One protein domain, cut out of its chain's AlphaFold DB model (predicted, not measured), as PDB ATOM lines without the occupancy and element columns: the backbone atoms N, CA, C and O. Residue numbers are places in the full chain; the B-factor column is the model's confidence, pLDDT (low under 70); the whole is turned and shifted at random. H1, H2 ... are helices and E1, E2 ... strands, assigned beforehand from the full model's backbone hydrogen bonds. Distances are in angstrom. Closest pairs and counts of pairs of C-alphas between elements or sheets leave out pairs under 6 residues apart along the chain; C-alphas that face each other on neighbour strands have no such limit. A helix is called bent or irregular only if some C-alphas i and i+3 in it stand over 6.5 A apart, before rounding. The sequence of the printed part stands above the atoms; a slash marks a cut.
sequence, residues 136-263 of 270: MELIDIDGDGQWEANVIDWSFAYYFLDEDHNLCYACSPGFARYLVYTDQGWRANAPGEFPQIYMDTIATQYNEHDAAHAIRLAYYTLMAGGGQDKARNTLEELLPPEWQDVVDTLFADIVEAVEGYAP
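What this domain is: This is residues 136 to 263 of the 270 residues of an uncharacterized protein of Desulfovibrio sp (UniProt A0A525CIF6). A twisted sheet of four strands makes one end of this elongated domain, and four helices gathered round H2 make the other. The long link between E2 and E3, residues 154 to 174, runs out from the sheet beside the helices and back. The printed part has 128 residues, with four named strands and four named helices in the order E1 E2 E3 E4 H1 H2 H3 H4 along the chain; the sheet's order is E1 - E2 - E3 - E4, antiparallel throughout, a meander in which each strand is the antiparallel neighbour of the one before. The class is mixed, and the whole is compact, with a radius of gyration of the C-alphas of 14.8 A and spans of 46 by 24 by 22 A.

Where its parts are: Find C-alpha 137 at (-25.793, 19.689, 14.993), where E1, residues 137 to 139, begins. E2 is 148 to 153, E3 is 175 to 182 over 22.4 A, and E4 is 185 to 188. Then come H1, 195 to 203, H2, 211 to 223 over 18.2 A, H3, 228 to 238, and H4, 241 to 260 over 28.2 A, ending at C-alpha 260, (-33.485, 31.895, -1.088). H4 is irregular: C-alphas 245 and 248 are 7.8 A apart.

How they stand to each other: Look for N 139 and O 148, 2.9 A, between E1 and E2; N 151 and O 177, 2.9 A, between E2 and E3; N 180 and O 187, 2.8 A, between E3 and E4. H2 only grazes the sheet, with residues 215 to 223. H2 is the hub: its closest C-alphas are Tyr 220 to Tyr 198 of H1, 5.7 A, Ala 218 to Ala 231 of H3, 4.5 A, and Tyr 219 to Ile 254 of H4, 6.1 A. H2, H3 and H4 form an up-and-down bundle, each running against the one before. H1 and H4 are apart. In H1, H2 and H3 every O i to N i+4 pair is within hydrogen-bond range; in H4, 11 of 16 are.

The domain as a whole: The C-alphas farthest apart, of Gly 145 and Glu 163, are 47.5 A apart. The printed part has no cut, E2 to E3 is the long link, and no printed residue is under 70 in pLDDT.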
ATOM      1  N   MET A 136     -23.184  19.876  10.903       92.81
ATOM      2  CA  MET A 136     -24.562  19.827  11.372       92.81
ATOM      3  C   MET A 136     -24.591  19.453  12.856       92.81
ATOM      4  O   MET A 136     -23.845  18.572  13.287       92.81
ATOM      5  N   GLU A 137     -25.458  20.099  13.627       94.50
ATOM      6  CA  GLU A 137     -25.793  19.689  14.993       94.50
ATOM      7  C   GLU A 137     -27.272  19.308  15.050       94.50
ATOM      8  O   GLU A 137     -28.119  20.031  14.538       94.50
ATOM      9  N   LEU A 138     -27.584  18.173  15.669       94.44
ATOM     10  CA  LEU A 138     -28.961  17.721  15.855       94.44
ATOM     11  C   LEU A 138     -29.451  18.184  17.226       94.44
ATOM     12  O   LEU A 138     -28.798  17.900  18.234       94.44
ATOM     13  N   ILE A 139     -30.581  18.887  17.274       95.88
ATOM     14  CA  ILE A 139     -31.118  19.475  18.504       95.88
ATOM     15  C   ILE A 139     -32.639  19.630  18.417       95.88
ATOM     16  O   ILE A 139     -33.141  20.119  17.418       95.88
ATOM     17  N   ASP A 140     -33.360  19.248  19.471       96.12
ATOM     18  CA  ASP A 140     -34.759  19.649  19.695       96.12
ATOM     19  C   ASP A 140     -34.745  21.069  20.276       96.12
ATOM     20  O   ASP A 140     -34.469  21.267  21.470       96.12
ATOM     21  N   ILE A 141     -34.877  22.072  19.403       95.62
ATOM     22  CA  ILE A 141     -34.582  23.459  19.783       95.62
ATOM     23  C   ILE A 141     -35.742  24.151  20.494       95.62
ATOM     24  O   ILE A 141     -35.518  25.077  21.281       95.62
ATOM     25  N   ASP A 142     -36.973  23.719  20.234       94.12
ATOM     26  CA  ASP A 142     -38.179  24.308  20.811       94.12
ATOM     27  C   ASP A 142     -38.858  23.419  21.872       94.12
ATOM     28  O   ASP A 142     -39.759  23.884  22.582       94.12
ATOM     29  N   GLY A 143     -38.352  22.201  22.079       94.81
ATOM     30  CA  GLY A 143     -38.804  21.266  23.103       94.81
ATOM     31  C   GLY A 143     -40.091  20.532  22.735       94.81
ATOM     32  O   GLY A 143     -40.804  20.091  23.649       94.81
ATOM     33  N   ASP A 144     -40.437  20.444  21.447       93.88
ATOM     34  CA  ASP A 144     -41.639  19.751  20.972       93.88
ATOM     35  C   ASP A 144     -41.454  18.221  20.846       93.88
ATOM     36  O   ASP A 144     -42.438  17.485  20.693       93.88
ATOM     37  N   GLY A 145     -40.220  17.730  21.012       92.69
ATOM     38  CA  GLY A 145     -39.852  16.319  20.906       92.69
ATOM     39  C   GLY A 145     -39.528  15.852  19.483       92.69
ATOM     40  O   GLY A 145     -39.277  14.656  19.289       92.69
ATOM     41  N   GLN A 146     -39.538  16.753  18.504       94.56
ATOM     42  CA  GLN A 146     -38.968  16.576  17.175       94.56
ATOM     43  C   GLN A 146     -37.602  17.261  17.141       94.56
ATOM     44  O   GLN A 146     -37.362  18.259  17.804       94.56
ATOM     45  N   TRP A 147     -36.663  16.658  16.424       97.19
ATOM     46  CA  TRP A 147     -35.307  17.181  16.345       97.19
ATOM     47  C   TRP A 147     -35.113  17.966  15.053       97.19
ATOM     48  O   TRP A 147     -35.356  17.453  13.956       97.19
ATOM     49  N   GLU A 148     -34.574  19.169  15.185       97.44
ATOM     50  CA  GLU A 148     -34.051  19.971  14.092       97.44
ATOM     51  C   GLU A 148     -32.586  19.636  13.811       97.44
ATOM     52  O   GLU A 148     -31.833  19.151  14.661       97.44
ATOM     53  N   ALA A 149     -32.156  19.970  12.597       96.69
ATOM     54  CA  ALA A 149     -30.746  20.046  12.250       96.69
ATOM     55  C   ALA A 149     -30.309  21.513  12.172       96.69
ATOM     56  O   ALA A 149     -30.708  22.243  11.265       96.69
ATOM     57  N   ASN A 150     -29.475  21.942  13.111       97.00
ATOM     58  CA  ASN A 150     -28.789  23.226  13.083       97.00
ATOM     59  C   ASN A 150     -27.683  23.201  12.018       97.00
ATOM     60  O   ASN A 150     -26.798  22.340  12.036       97.00
ATOM     61  N   VAL A 151     -27.748  24.158  11.099       96.81
ATOM     62  CA  VAL A 151     -26.816  24.370   9.990       96.81
ATOM     63  C   VAL A 151     -26.427  25.845   9.934       96.81
ATOM     64  O   VAL A 151     -27.146  26.707  10.440       96.81
ATOM     65  N   ILE A 152     -25.289  26.161   9.318       96.44
ATOM     66  CA  ILE A 152     -24.865  27.551   9.143       96.44
ATOM     67  C   ILE A 152     -25.087  27.984   7.697       96.44
ATOM     68  O   ILE A 152     -24.563  27.379   6.765       96.44
ATOM     69  N   ASP A 153     -25.847  29.058   7.529       96.69
ATOM     70  CA  ASP A 153     -25.948  29.811   6.288       96.69
ATOM     71  C   ASP A 153     -24.737  30.742   6.160       96.69
ATOM     72  O   ASP A 153     -24.512  31.633   6.988       96.69
ATOM     73  N   TRP A 154     -23.955  30.512   5.111       95.31
ATOM     74  CA  TRP A 154     -22.762  31.267   4.754       95.31
ATOM     75  C   TRP A 154     -22.982  32.125   3.501       95.31
ATOM     76  O   TRP A 154     -22.014  32.519   2.859       95.31
ATOM     77  N   SER A 155     -24.225  32.495   3.169       95.81
ATOM     78  CA  SER A 155     -24.556  33.326   1.993       95.81
ATOM     79  C   SER A 155     -23.799  34.662   1.937       95.81
ATOM     80  O   SER A 155     -23.640  35.240   0.867       95.81
ATOM     81  N   PHE A 156     -23.308  35.156   3.081       96.88
ATOM     82  CA  PHE A 156     -22.488  36.371   3.179       96.88
ATOM     83  C   PHE A 156     -20.979  36.104   3.313       96.88
ATOM     84  O   PHE A 156     -20.204  37.044   3.504       96.88
ATOM     85  N   ALA A 157     -20.532  34.851   3.208       94.44
ATOM     86  CA  ALA A 157     -19.118  34.515   3.134       94.44
ATOM     87  C   ALA A 157     -18.492  35.172   1.902       94.44
ATOM     88  O   ALA A 157     -18.951  34.970   0.782       94.44
ATOM     89  N   TYR A 158     -17.424  35.946   2.112       94.00
ATOM     90  CA  TYR A 158     -16.774  36.715   1.043       94.00
ATOM     91  C   TYR A 158     -17.689  37.748   0.373       94.00
ATOM     92  O   TYR A 158     -17.487  38.059  -0.803       94.00
ATOM     93  N   TYR A 159     -18.685  38.281   1.093       97.75
ATOM     94  CA  TYR A 159     -19.578  39.291   0.533       97.75
ATOM     95  C   TYR A 159     -18.773  40.433  -0.099       97.75
ATOM     96  O   TYR A 159     -17.891  41.013   0.536       97.75
ATOM     97  N   PHE A 160     -19.064  40.740  -1.358       97.81
ATOM     98  CA  PHE A 160     -18.368  41.764  -2.122       97.81
ATOM     99  C   PHE A 160     -19.391  42.549  -2.924       97.81
ATOM    100  O   PHE A 160     -19.968  42.028  -3.880       97.81
ATOM    101  N   LEU A 161     -19.579  43.807  -2.546       97.44
ATOM    102  CA  LEU A 161     -20.343  44.762  -3.330       97.44
ATOM    103  C   LEU A 161     -19.395  45.637  -4.159       97.44
ATOM    104  O   LEU A 161     -19.567  45.761  -5.374       97.44
ATOM    105  N   ASP A 162     -18.353  46.176  -3.520       97.69
ATOM    106  CA  ASP A 162     -17.267  46.918  -4.162       97.69
ATOM    107  C   ASP A 162     -15.973  46.926  -3.307       97.69
ATOM    108  O   ASP A 162     -15.839  46.189  -2.325       97.69
ATOM    109  N   GLU A 163     -14.978  47.726  -3.717       96.56
ATOM    110  CA  GLU A 163     -13.664  47.817  -3.058       96.56
ATOM    111  C   GLU A 163     -13.732  48.323  -1.606       96.56
ATOM    112  O   GLU A 163     -12.894  47.919  -0.795       96.56
ATOM    113  N   ASP A 164     -14.723  49.152  -1.275       97.00
ATOM    114  CA  ASP A 164     -14.922  49.730   0.058       97.00
ATOM    115  C   ASP A 164     -15.956  48.925   0.877       97.00
ATOM    116  O   ASP A 164     -15.899  48.902   2.108       97.00
ATOM    117  N   HIS A 165     -16.840  48.184   0.200       97.69
ATOM    118  CA  HIS A 165     -17.930  47.398   0.783       97.69
ATOM    119  C   HIS A 165     -17.738  45.898   0.545       97.69
ATOM    120  O   HIS A 165     -18.398  45.272  -0.293       97.69
ATOM    121  N   ASN A 166     -16.814  45.298   1.291       97.50
ATOM    122  CA  ASN A 166     -16.572  43.861   1.251       97.50
ATOM    123  C   ASN A 166     -16.287  43.277   2.636       97.50
ATOM    124  O   ASN A 166     -15.827  43.963   3.550       97.50
ATOM    125  N   LEU A 167     -16.553  41.981   2.774       96.69
ATOM    126  CA  LEU A 167     -16.266  41.190   3.957       96.69
ATOM    127  C   LEU A 167     -15.246  40.114   3.603       96.69
ATOM    128  O   LEU A 167     -15.447  39.289   2.714       96.69
ATOM    129  N   CYS A 168     -14.146  40.077   4.352       94.31
ATOM    130  CA  CYS A 168     -13.270  38.916   4.337       94.31
ATOM    131  C   CYS A 168     -14.018  37.701   4.909       94.31
ATOM    132  O   CYS A 168     -14.924  37.863   5.720       94.31
ATOM    133  N   TYR A 169     -13.612  36.475   4.584       91.62
ATOM    134  CA  TYR A 169     -14.269  35.280   5.137       91.62
ATOM    135  C   TYR A 169     -14.298  35.227   6.662       91.62
ATOM    136  O   TYR A 169     -15.354  35.047   7.251       91.62
ATOM    137  N   ALA A 170     -13.162  35.486   7.315       91.50
ATOM    138  CA  ALA A 170     -13.093  35.541   8.778       91.50
ATOM    139  C   ALA A 170     -13.908  36.701   9.386       91.50
ATOM    140  O   ALA A 170     -14.160  36.713  10.586       91.50
ATOM    141  N   CYS A 171     -14.283  37.674   8.556       92.50
ATOM    142  CA  CYS A 171     -15.074  38.844   8.901       92.50
ATOM    143  C   CYS A 171     -16.559  38.643   8.557       92.50
ATOM    144  O   CYS A 171     -17.387  39.457   8.945       92.50
ATOM    145  N   SER A 172     -16.892  37.609   7.782       95.19
ATOM    146  CA  SER A 172     -18.239  37.375   7.276       95.19
ATOM    147  C   SER A 172     -19.093  36.727   8.365       95.19
ATOM    148  O   SER A 172     -18.613  35.840   9.079       95.19
ATOM    149  N   PRO A 173     -20.361  37.130   8.522       95.69
ATOM    150  CA  PRO A 173     -21.251  36.452   9.445       95.69
ATOM    151  C   PRO A 173     -21.657  35.084   8.876       95.69
ATOM    152  O   PRO A 173     -22.039  34.980   7.717       95.69
ATOM    153  N   GLY A 174     -21.613  34.050   9.717       95.19
ATOM    154  CA  GLY A 174     -22.430  32.850   9.536       95.19
ATOM    155  C   GLY A 174     -23.742  33.006  10.305       95.19
ATOM    156  O   GLY A 174     -23.741  33.565  11.414       95.19
ATOM    157  N   PHE A 175     -24.847  32.536   9.731       97.06
ATOM    158  CA  PHE A 175     -26.167  32.593  10.358       97.06
ATOM    159  C   PHE A 175     -26.647  31.188  10.715       97.06
ATOM    160  O   PHE A 175     -26.715  30.321   9.854       97.06
ATOM    161  N   ALA A 176     -27.010  30.954  11.973       96.81
ATOM    162  CA  ALA A 176     -27.649  29.705  12.362       96.81
ATOM    163  C   ALA A 176     -29.028  29.598  11.688       96.81
ATOM    164  O   ALA A 176     -29.871  30.500  11.792       96.81
ATOM    165  N   ARG A 177     -29.251  28.489  10.995       97.44
ATOM    166  CA  ARG A 177     -30.509  28.089  10.365       97.44
ATOM    167  C   ARG A 177     -30.837  26.667  10.789       97.44
ATOM    168  O   ARG A 177     -29.977  25.933  11.262       97.44
ATOM    169  N   TYR A 178     -32.098  26.295  10.632       97.69
ATOM    170  CA  TYR A 178     -32.581  24.993  11.067       97.69
ATOM    171  C   TYR A 178     -33.219  24.280   9.890       97.69
ATOM    172  O   TYR A 178     -33.972  24.883   9.124       97.69
ATOM    173  N   LEU A 179     -32.924  22.997   9.740       98.06
ATOM    174  CA  LEU A 179     -33.736  22.113   8.924       98.06
ATOM    175  C   LEU A 179     -34.780  21.478   9.830       98.06
ATOM    176  O   LEU A 179     -34.452  20.985  10.907       98.06
ATOM    177  N   VAL A 180     -36.021  21.497   9.369       97.81
ATOM    178  CA  VAL A 180     -37.169  20.911  10.054       97.81
ATOM    179  C   VAL A 180     -37.657  19.714   9.258       97.81
ATOM    180  O   VAL A 180     -37.681  19.745   8.021       97.81
ATOM    181  N   TYR A 181     -38.047  18.658   9.960       97.31
ATOM    182  CA  TYR A 181     -38.619  17.479   9.333       97.31
ATOM    183  C   TYR A 181     -40.141  17.575   9.270       97.31
ATOM    184  O   TYR A 181     -40.808  17.981  10.218       97.31
ATOM    185  N   THR A 182     -40.707  17.193   8.131       95.88
ATOM    186  CA  THR A 182     -42.152  17.155   7.897       95.88
ATOM    187  C   THR A 182     -42.529  15.841   7.226       95.88
ATOM    188  O   THR A 182     -41.661  15.090   6.789       95.88
ATOM    189  N   ASP A 183     -43.824  15.596   7.030       94.50
ATOM    190  CA  ASP A 183     -44.293  14.434   6.258       94.50
ATOM    191  C   ASP A 183     -43.837  14.459   4.778       94.50
ATOM    192  O   ASP A 183     -43.998  13.479   4.057       94.50
ATOM    193  N   GLN A 184     -43.292  15.586   4.297       94.62
ATOM    194  CA  GLN A 184     -42.692  15.721   2.964       94.62
ATOM    195  C   GLN A 184     -41.162  15.561   2.981       94.62
ATOM    196  O   GLN A 184     -40.519  15.692   1.940       94.62
ATOM    197  N   GLY A 185     -40.582  15.256   4.141       96.00
ATOM    198  CA  GLY A 185     -39.146  15.208   4.370       96.00
ATOM    199  C   GLY A 185     -38.611  16.483   5.017       96.00
ATOM    200  O   GLY A 185     -39.360  17.306   5.557       96.00
ATOM    201  N   TRP A 186     -37.289  16.619   4.974       97.31
ATOM    202  CA  TRP A 186     -36.574  17.783   5.479       97.31
ATOM    203  C   TRP A 186     -36.860  19.028   4.629       97.31
ATOM    204  O   TRP A 186     -37.115  18.933   3.429       97.31
ATOM    205  N   ARG A 187     -36.804  20.207   5.246       97.06
ATOM    206  CA  ARG A 187     -36.763  21.513   4.571       97.06
ATOM    207  C   ARG A 187     -36.056  22.533   5.453       97.06
ATOM    208  O   ARG A 187     -36.034  22.372   6.670       97.06
ATOM    209  N   ALA A 188     -35.565  23.622   4.873       97.62
ATOM    210  CA  ALA A 188     -35.155  24.775   5.668       97.62
ATOM    211  C   ALA A 188     -36.355  25.386   6.417       97.62
ATOM    212  O   ALA A 188     -37.493  25.400   5.924       97.62
ATOM    213  N   ASN A 189     -36.096  25.900   7.615       97.88
ATOM    214  CA  ASN A 189     -37.084  26.614   8.404       97.88
ATOM    215  C   ASN A 189     -37.453  27.947   7.739       97.88
ATOM    216  O   ASN A 189     -36.598  28.643   7.180       97.88
ATOM    217  N   ALA A 190     -38.725  28.319   7.818       97.75
ATOM    218  CA  ALA A 190     -39.234  29.564   7.263       97.75
ATOM    219  C   ALA A 190     -39.044  30.742   8.240       97.75
ATOM    220  O   ALA A 190     -38.990  30.545   9.462       97.75
ATOM    221  N   PRO A 191     -38.998  31.993   7.742       98.25
ATOM    222  CA  PRO A 191     -39.076  33.172   8.599       98.25
ATOM    223  C   PRO A 191     -40.319  33.135   9.501       98.25
ATOM    224  O   PRO A 191     -41.438  32.917   9.037       98.25
ATOM    225  N   GLY A 192     -40.121  33.366  10.797       98.00
ATOM    226  CA  GLY A 192     -41.175  33.346  11.810       98.00
ATOM    227  C   GLY A 192     -41.535  31.962  12.359       98.00
ATOM    228  O   GLY A 192     -42.417  31.894  13.210       98.00
ATOM    229  N   GLU A 193     -40.871  30.884  11.924       97.69
ATOM    230  CA  GLU A 193     -41.096  29.527  12.450       97.69
ATOM    231  C   GLU A 193     -40.531  29.363  13.873       97.69
ATOM    232  O   GLU A 193     -41.226  28.871  14.755       97.69
ATOM    233  N   PHE A 194     -39.337  29.913  14.139       97.88
ATOM    234  CA  PHE A 194     -38.685  29.892  15.461       97.88
ATOM    235  C   PHE A 194     -38.431  31.305  16.021       97.88
ATOM    236  O   PHE A 194     -37.284  31.698  16.255       97.88
ATOM    237  N   PRO A 195     -39.477  32.127  16.234       97.75
ATOM    238  CA  PRO A 195     -39.306  33.550  16.506       97.75
ATOM    239  C   PRO A 195     -38.551  33.811  17.813       97.75
ATOM    240  O   PRO A 195     -37.692  34.689  17.854       97.75
ATOM    241  N   GLN A 196     -38.824  33.037  18.869       97.44
ATOM    242  CA  GLN A 196     -38.166  33.230  20.163       97.44
ATOM    243  C   GLN A 196     -36.677  32.871  20.107       97.44
ATOM    244  O   GLN A 196     -35.866  33.625  20.632       97.44
ATOM    245  N   ILE A 197     -36.309  31.799  19.398       97.12
ATOM    246  CA  ILE A 197     -34.912  31.374  19.221       97.12
ATOM    247  C   ILE A 197     -34.084  32.478  18.556       97.12
ATOM    248  O   ILE A 197     -33.013  32.851  19.046       97.12
ATOM    249  N   TYR A 198     -34.595  33.062  17.470       97.88
ATOM    250  CA  TYR A 198     -33.907  34.162  16.794       97.88
ATOM    251  C   TYR A 198     -33.873  35.438  17.641       97.88
ATOM    252  O   TYR A 198     -32.850  36.122  17.671       97.88
ATOM    253  N   MET A 199     -34.941  35.748  18.380       96.56
ATOM    254  CA  MET A 199     -34.960  36.898  19.294       96.56
ATOM    255  C   MET A 199     -33.959  36.746  20.446       96.56
ATOM    256  O   MET A 199     -33.284  37.717  20.790       96.56
ATOM    257  N   ASP A 200     -33.815  35.546  21.004       95.94
ATOM    258  CA  ASP A 200     -32.820  35.250  22.039       95.94
ATOM    259  C   ASP A 200     -31.399  35.326  21.465       95.94
ATOM    260  O   ASP A 200     -30.493  35.891  22.085       95.94
ATOM    261  N   THR A 201     -31.213  34.855  20.229       94.19
ATOM    262  CA  THR A 201     -29.944  34.993  19.504       94.19
ATOM    263  C   THR A 201     -29.575  36.464  19.313       94.19
ATOM    264  O   THR A 201     -28.440  36.834  19.597       94.19
ATOM    265  N   ILE A 202     -30.520  37.325  18.915       94.44
ATOM    266  CA  ILE A 202     -30.322  38.782  18.816       94.44
ATOM    267  C   ILE A 202     -29.949  39.377  20.181       94.44
ATOM    268  O   ILE A 202     -28.989  40.139  20.279       94.44
ATOM    269  N   ALA A 203     -30.673  39.014  21.244       91.88
ATOM    270  CA  ALA A 203     -30.493  39.583  22.581       91.88
ATOM    271  C   ALA A 203     -29.134  39.255  23.227       91.88
ATOM    272  O   ALA A 203     -28.712  39.945  24.156       91.88
ATOM    273  N   THR A 204     -28.460  38.204  22.757       89.75
ATOM    274  CA  THR A 204     -27.136  37.789  23.248       89.75
ATOM    275  C   THR A 204     -25.974  38.402  22.472       89.75
ATOM    276  O   THR A 204     -24.831  38.288  22.919       89.75
ATOM    277  N   GLN A 205     -26.228  39.068  21.339       84.25
ATOM    278  CA  GLN A 205     -25.165  39.742  20.602       84.25
ATOM    279  C   GLN A 205     -24.772  41.053  21.299       84.25
ATOM    280  O   GLN A 205     -25.614  41.805  21.792       84.25
ATOM    281  N   TYR A 206     -23.473  41.341  21.332       79.88
ATOM    282  CA  TYR A 206     -22.963  42.629  21.799       79.88
ATOM    283  C   TYR A 206     -23.152  43.684  20.716       79.88
ATOM    284  O   TYR A 206     -22.927  43.380  19.554       79.88
ATOM    285  N   ASN A 207     -23.502  44.917  21.097       74.06
ATOM    286  CA  ASN A 207     -23.561  46.035  20.155       74.06
ATOM    287  C   ASN A 207     -22.155  46.363  19.637       74.06
ATOM    288  O   ASN A 207     -21.413  47.125  20.267       74.06
ATOM    289  N   GLU A 208     -21.811  45.792  18.491       81.31
ATOM    290  CA  GLU A 208     -20.629  46.130  17.711       81.31
ATOM    291  C   GLU A 208     -21.081  46.921  16.480       81.31
ATOM    292  O   GLU A 208     -22.013  46.544  15.778       81.31
ATOM    293  N   HIS A 209     -20.456  48.071  16.243       80.94
ATOM    294  CA  HIS A 209     -20.745  48.892  15.068       80.94
ATOM    295  C   HIS A 209     -19.849  48.455  13.909       80.94
ATOM    296  O   HIS A 209     -18.933  49.180  13.520       80.94
ATOM    297  N   ASP A 210     -20.090  47.251  13.397       94.19
ATOM    298  CA  ASP A 210     -19.491  46.753  12.163       94.19
ATOM    299  C   ASP A 210     -20.565  46.196  11.216       94.19
ATOM    300  O   ASP A 210     -21.690  45.882  11.618       94.19
ATOM    301  N   ALA A 211     -20.225  46.112   9.929       96.75
ATOM    302  CA  ALA A 211     -21.168  45.697   8.899       96.75
ATOM    303  C   ALA A 211     -21.644  44.247   9.081       96.75
ATOM    304  O   ALA A 211     -22.831  43.977   8.916       96.75
ATOM    305  N   ALA A 212     -20.766  43.319   9.473       97.06
ATOM    306  CA  ALA A 212     -21.120  41.913   9.655       97.06
ATOM    307  C   ALA A 212     -22.122  41.718  10.802       97.06
ATOM    308  O   ALA A 212     -23.069  40.935  10.680       97.06
ATOM    309  N   HIS A 213     -21.948  42.462  11.893       96.81
ATOM    310  CA  HIS A 213     -22.877  42.494  13.011       96.81
ATOM    311  C   HIS A 213     -24.237  43.086  12.608       96.81
ATOM    312  O   HIS A 213     -25.274  42.475  12.882       96.81
ATOM    313  N   ALA A 214     -24.248  44.223  11.904       97.56
ATOM    314  CA  ALA A 214     -25.479  44.850  11.419       97.56
ATOM    315  C   ALA A 214     -26.256  43.924  10.457       97.56
ATOM    316  O   ALA A 214     -27.462  43.730  10.623       97.56
ATOM    317  N   ILE A 215     -25.549  43.275   9.520       98.38
ATOM    318  CA  ILE A 215     -26.094  42.258   8.605       98.38
ATOM    319  C   ILE A 215     -26.715  41.103   9.395       98.38
ATOM    320  O   ILE A 215     -27.868  40.743   9.158       98.38
ATOM    321  N   ARG A 216     -25.993  40.549  10.380       98.06
ATOM    322  CA  ARG A 216     -26.482  39.451  11.231       98.06
ATOM    323  C   ARG A 216     -27.756  39.814  11.980       98.06
ATOM    324  O   ARG A 216     -28.687  39.007  12.009       98.06
ATOM    325  N   LEU A 217     -27.827  40.999  12.581       97.88
ATOM    326  CA  LEU A 217     -29.018  41.406  13.326       97.88
ATOM    327  C   LEU A 217     -30.216  41.682  12.415       97.88
ATOM    328  O   LEU A 217     -31.338  41.309  12.769       97.88
ATOM    329  N   ALA A 218     -30.003  42.260  11.233       98.56
ATOM    330  CA  ALA A 218     -31.059  42.420  10.236       98.56
ATOM    331  C   ALA A 218     -31.572  41.059   9.730       98.56
ATOM    332  O   ALA A 218     -32.784  40.820   9.740       98.56
ATOM    333  N   TYR A 219     -30.663  40.135   9.396       98.75
ATOM    334  CA  TYR A 219     -30.980  38.765   8.983       98.75
ATOM    335  C   TYR A 219     -31.821  38.041  10.042       98.75
ATOM    336  O   TYR A 219     -32.922  37.564   9.757       98.75
ATOM    337  N   TYR A 220     -31.364  38.008  11.299       98.56
ATOM    338  CA  TYR A 220     -32.125  37.354  12.365       98.56
ATOM    339  C   TYR A 220     -33.434  38.074  12.693       98.56
ATOM    340  O   TYR A 220     -34.389  37.425  13.110       98.56
ATOM    341  N   THR A 221     -33.531  39.387  12.466       98.56
ATOM    342  CA  THR A 221     -34.800  40.113  12.622       98.56
ATOM    343  C   THR A 221     -35.834  39.659  11.592       98.56
ATOM    344  O   THR A 221     -37.006  39.498  11.946       98.56
ATOM    345  N   LEU A 222     -35.420  39.404  10.344       98.69
ATOM    346  CA  LEU A 222     -36.285  38.788   9.332       98.69
ATOM    347  C   LEU A 222     -36.673  37.366   9.741       98.69
ATOM    348  O   LEU A 222     -37.862  37.048   9.767       98.69
ATOM    349  N   MET A 223     -35.696  36.546  10.143       98.62
ATOM    350  CA  MET A 223     -35.940  35.164  10.571       98.62
ATOM    351  C   MET A 223     -36.839  35.056  11.802       98.62
ATOM    352  O   MET A 223     -37.640  34.129  11.897       98.62
ATOM    353  N   ALA A 224     -36.796  36.035  12.704       98.44
ATOM    354  CA  ALA A 224     -37.708  36.143  13.836       98.44
ATOM    355  C   ALA A 224     -39.151  36.531  13.439       98.44
ATOM    356  O   ALA A 224     -40.015  36.642  14.307       98.44
ATOM    357  N   GLY A 225     -39.424  36.791  12.155       98.25
ATOM    358  CA  GLY A 225     -40.720  37.272  11.672       98.25
ATOM    359  C   GLY A 225     -40.966  38.762  11.943       98.25
ATOM    360  O   GLY A 225     -42.112  39.206  11.967       98.25
ATOM    361  N   GLY A 226     -39.910  39.555  12.164       97.88
ATOM    362  CA  GLY A 226     -40.007  40.982  12.494       97.88
ATOM    363  C   GLY A 226     -40.493  41.885  11.353       97.88
ATOM    364  O   GLY A 226     -40.868  43.028  11.612       97.88
ATOM    365  N   GLY A 227     -40.508  41.375  10.117       97.62
ATOM    366  CA  GLY A 227     -40.854  42.117   8.903       97.62
ATOM    367  C   GLY A 227     -39.699  42.963   8.356       97.62
ATOM    368  O   GLY A 227     -38.753  43.296   9.073       97.62
ATOM    369  N   GLN A 228     -39.785  43.318   7.070       98.56
ATOM    370  CA  GLN A 228     -38.709  44.026   6.367       98.56
ATOM    371  C   GLN A 228     -38.438  45.424   6.940       98.56
ATOM    372  O   GLN A 228     -37.280  45.758   7.155       98.56
ATOM    373  N   ASP A 229     -39.471  46.203   7.285       98.56
ATOM    374  CA  ASP A 229     -39.289  47.549   7.856       98.56
ATOM    375  C   ASP A 229     -38.454  47.525   9.145       98.56
ATOM    376  O   ASP A 229     -37.552  48.338   9.333       98.56
ATOM    377  N   LYS A 230     -38.730  46.567  10.041       98.25
ATOM    378  CA  LYS A 230     -37.989  46.433  11.300       98.25
ATOM    379  C   LYS A 230     -36.547  46.008  11.044       98.25
ATOM    380  O   LYS A 230     -35.642  46.604  11.617       98.25
ATOM    381  N   ALA A 231     -36.341  45.008  10.188       98.56
ATOM    382  CA  ALA A 231     -35.009  44.521   9.851       98.56
ATOM    383  C   ALA A 231     -34.156  45.600   9.170       98.56
ATOM    384  O   ALA A 231     -32.987  45.761   9.512       98.56
ATOM    385  N   ARG A 232     -34.757  46.386   8.270       98.62
ATOM    386  CA  ARG A 232     -34.106  47.517   7.613       98.62
ATOM    387  C   ARG A 232     -33.706  48.597   8.611       98.62
ATOM    388  O   ARG A 232     -32.563  49.031   8.586       98.62
ATOM    389  N   ASN A 233     -34.610  48.995   9.508       98.25
ATOM    390  CA  ASN A 233     -34.283  49.978  10.541       98.25
ATOM    391  C   ASN A 233     -33.131  49.482  11.429       98.25
ATOM    392  O   ASN A 233     -32.221  50.242  11.734       98.25
ATOM    393  N   THR A 234     -33.135  48.197  11.802       97.12
ATOM    394  CA  THR A 234     -32.025  47.579  12.545       97.12
ATOM    395  C   THR A 234     -30.711  47.639  11.767       97.12
ATOM    396  O   THR A 234     -29.683  47.952  12.363       97.12
ATOM    397  N   LEU A 235     -30.735  47.382  10.455       97.94
ATOM    398  CA  LEU A 235     -29.560  47.532   9.602       97.94
ATOM    399  C   LEU A 235     -29.068  48.984   9.620       97.94
ATOM    400  O   LEU A 235     -27.945  49.229  10.043       97.94
ATOM    401  N   GLU A 236     -29.913  49.945   9.238       97.69
ATOM    402  CA  GLU A 236     -29.574  51.375   9.147       97.69
ATOM    403  C   GLU A 236     -29.014  51.944  10.462       97.69
ATOM    404  O   GLU A 236     -28.053  52.713  10.442       97.69
ATOM    405  N   GLU A 237     -29.579  51.558  11.610       96.44
ATOM    406  CA  GLU A 237     -29.140  52.032  12.929       96.44
ATOM    407  C   GLU A 237     -27.744  51.532  13.330       96.44
ATOM    408  O   GLU A 237     -27.030  52.220  14.068       96.44
ATOM    409  N   LEU A 238     -27.358  50.336  12.882       96.62
ATOM    410  CA  LEU A 238     -26.124  49.669  13.307       96.62
ATOM    411  C   LEU A 238     -25.000  49.755  12.278       96.62
ATOM    412  O   LEU A 238     -23.830  49.635  12.651       96.62
ATOM    413  N   LEU A 239     -25.349  49.969  11.012       97.00
ATOM    414  CA  LEU A 239     -24.412  49.971   9.904       97.00
ATOM    415  C   LEU A 239     -23.392  51.124  10.045       97.00
ATOM    416  O   LEU A 239     -23.783  52.265  10.328       97.00
ATOM    417  N   PRO A 240     -22.085  50.868   9.845       96.81
ATOM    418  CA  PRO A 240     -21.068  51.914   9.912       96.81
ATOM    419  C   PRO A 240     -21.332  53.048   8.909       96.81
ATOM    420  O   PRO A 240     -21.875  52.783   7.836       96.81
ATOM    421  N   PRO A 241     -20.942  54.304   9.210       96.94
ATOM    422  CA  PRO A 241     -21.184  55.447   8.327       96.94
ATOM    423  C   PRO A 241     -20.720  55.246   6.883       96.94
ATOM    424  O   PRO A 241     -21.366  55.745   5.967       96.94
ATOM    425  N   GLU A 242     -19.612  54.535   6.691       97.19
ATOM    426  CA  GLU A 242     -19.024  54.249   5.388       97.19
ATOM    427  C   GLU A 242     -19.827  53.260   4.542       97.19
ATOM    428  O   GLU A 242     -19.585  53.235   3.354       97.19
ATOM    429  N   TRP A 243     -20.787  52.526   5.119       98.12
ATOM    430  CA  TRP A 243     -21.680  51.589   4.417       98.12
ATOM    431  C   TRP A 243     -23.097  52.157   4.189       98.12
ATOM    432  O   TRP A 243     -23.961  51.502   3.605       98.12
ATOM    433  N   GLN A 244     -23.391  53.357   4.699       97.69
ATOM    434  CA  GLN A 244     -24.757  53.900   4.726       97.69
ATOM    435  C   GLN A 244     -25.320  54.210   3.332       97.69
ATOM    436  O   GLN A 244     -26.534  54.185   3.139       97.69
ATOM    437  N   ASP A 245     -24.472  54.500   2.347       98.12
ATOM    438  CA  ASP A 245     -24.895  54.781   0.973       98.12
ATOM    439  C   ASP A 245     -25.276  53.522   0.179       98.12
ATOM    440  O   ASP A 245     -25.975  53.639  -0.829       98.12
ATOM    441  N   VAL A 246     -24.896  52.333   0.659       98.44
ATOM    442  CA  VAL A 246     -25.233  51.042   0.035       98.44
ATOM    443  C   VAL A 246     -26.329  50.265   0.769       98.44
ATOM    444  O   VAL A 246     -26.623  49.125   0.407       98.44
ATOM    445  N   VAL A 247     -26.972  50.868   1.776       98.50
ATOM    446  CA  VAL A 247     -27.918  50.167   2.661       98.50
ATOM    447  C   VAL A 247     -29.099  49.528   1.927       98.50
ATOM    448  O   VAL A 247     -29.512  48.430   2.287       98.50
ATOM    449  N   ASP A 248     -29.616  50.164   0.871       98.62
ATOM    450  CA  ASP A 248     -30.731  49.623   0.083       98.62
ATOM    451  C   ASP A 248     -30.331  48.334  -0.655       98.62
ATOM    452  O   ASP A 248     -31.087  47.361  -0.648       98.62
ATOM    453  N   THR A 249     -29.138  48.311  -1.262       98.69
ATOM    454  CA  THR A 249     -28.605  47.127  -1.957       98.69
ATOM    455  C   THR A 249     -28.281  46.025  -0.959       98.69
ATOM    456  O   THR A 249     -28.765  44.908  -1.105       98.69
ATOM    457  N   LEU A 250     -27.542  46.359   0.104       98.69
ATOM    458  CA  LEU A 250     -27.179  45.402   1.145       98.69
ATOM    459  C   LEU A 250     -28.421  44.764   1.779       98.69
ATOM    460  O   LEU A 250     -28.454  43.559   2.012       98.69
ATOM    461  N   PHE A 251     -29.464  45.555   2.043       98.81
ATOM    462  CA  PHE A 251     -30.705  45.030   2.601       98.81
ATOM    463  C   PHE A 251     -31.437  44.095   1.633       98.81
ATOM    464  O   PHE A 251     -31.968  43.075   2.071       98.81
ATOM    465  N   ALA A 252     -31.453  44.408   0.334       98.81
ATOM    466  CA  ALA A 252     -32.030  43.523  -0.675       98.81
ATOM    467  C   ALA A 252     -31.311  42.164  -0.711       98.81
ATOM    468  O   ALA A 252     -31.982  41.133  -0.702       98.81
ATOM    469  N   ASP A 253     -29.978  42.163  -0.637       98.69
ATOM    470  CA  ASP A 253     -29.173  40.935  -0.600       98.69
ATOM    471  C   ASP A 253     -29.450  40.108   0.669       98.69
ATOM    472  O   ASP A 253     -29.523  38.881   0.621       98.69
ATOM    473  N   ILE A 254     -29.666  40.761   1.820       98.75
ATOM    474  CA  ILE A 254     -30.060  40.077   3.065       98.75
ATOM    475  C   ILE A 254     -31.430  39.405   2.910       98.75
ATOM    476  O   ILE A 254     -31.613  38.273   3.359       98.75
ATOM    477  N   VAL A 255     -32.400  40.091   2.295       98.75
ATOM    478  CA  VAL A 255     -33.731  39.521   2.031       98.75
ATOM    479  C   VAL A 255     -33.618  38.322   1.091       98.75
ATOM    480  O   VAL A 255     -34.198  37.277   1.386       98.75
ATOM    481  N   GLU A 256     -32.834  38.436   0.016       98.56
ATOM    482  CA  GLU A 256     -32.585  37.332  -0.917       98.56
ATOM    483  C   GLU A 256     -31.943  36.130  -0.216       98.56
ATOM    484  O   GLU A 256     -32.416  35.010  -0.394       98.56
ATOM    485  N   ALA A 257     -30.938  36.344   0.638       98.19
ATOM    486  CA  ALA A 257     -30.320  35.267   1.412       98.19
ATOM    487  C   ALA A 257     -31.329  34.570   2.343       98.19
ATOM    488  O   ALA A 257     -31.377  33.344   2.411       98.19
ATOM    489  N   VAL A 258     -32.188  35.331   3.031       98.44
ATOM    490  CA  VAL A 258     -33.212  34.767   3.926       98.44
ATOM    491  C   VAL A 258     -34.240  33.926   3.165       98.44
ATOM    492  O   VAL A 258     -34.571  32.823   3.615       98.44
ATOM    493  N   GLU A 259     -34.754  34.452   2.050       97.38
ATOM    494  CA  GLU A 259     -35.834  33.844   1.261       97.38
ATOM    495  C   GLU A 259     -35.340  32.716   0.344       97.38
ATOM    496  O   GLU A 259     -36.070  31.754   0.102       97.38
ATOM    497  N   GLY A 260     -34.109  32.826  -0.153       96.31
ATOM    498  CA  GLY A 260     -33.485  31.895  -1.088       96.31
ATOM    499  C   GLY A 260     -32.703  30.757  -0.433       96.31
ATOM    500  O   GLY A 260     -32.204  29.892  -1.152       96.31
ATOM    501  N   TYR A 261     -32.587  30.732   0.901       96.62
ATOM    502  CA  TYR A 261     -31.806  29.714   1.600       96.62
ATOM    503  C   TYR A 261     -32.358  28.300   1.362       96.62
ATOM    504  O   TYR A 261     -33.395  27.906   1.902       96.62
ATOM    505  N   ALA A 262     -31.627  27.525   0.564       94.81
ATOM    506  CA  ALA A 262     -31.955  26.155   0.194       94.81
ATOM    507  C   ALA A 262     -30.687  25.286   0.267       94.81
ATOM    508  O   ALA A 262     -30.136  24.908  -0.766       94.81
ATOM    509  N   PRO A 263     -30.202  24.945   1.477       94.94
ATOM    510  CA  PRO A 263     -28.941  24.226   1.664       94.94
ATOM    511  C   PRO A 263     -29.063  22.737   1.334       94.94
ATOM    512  O   PRO A 263     -28.200  21.951   1.705       94.94
TER     513      PRO A 263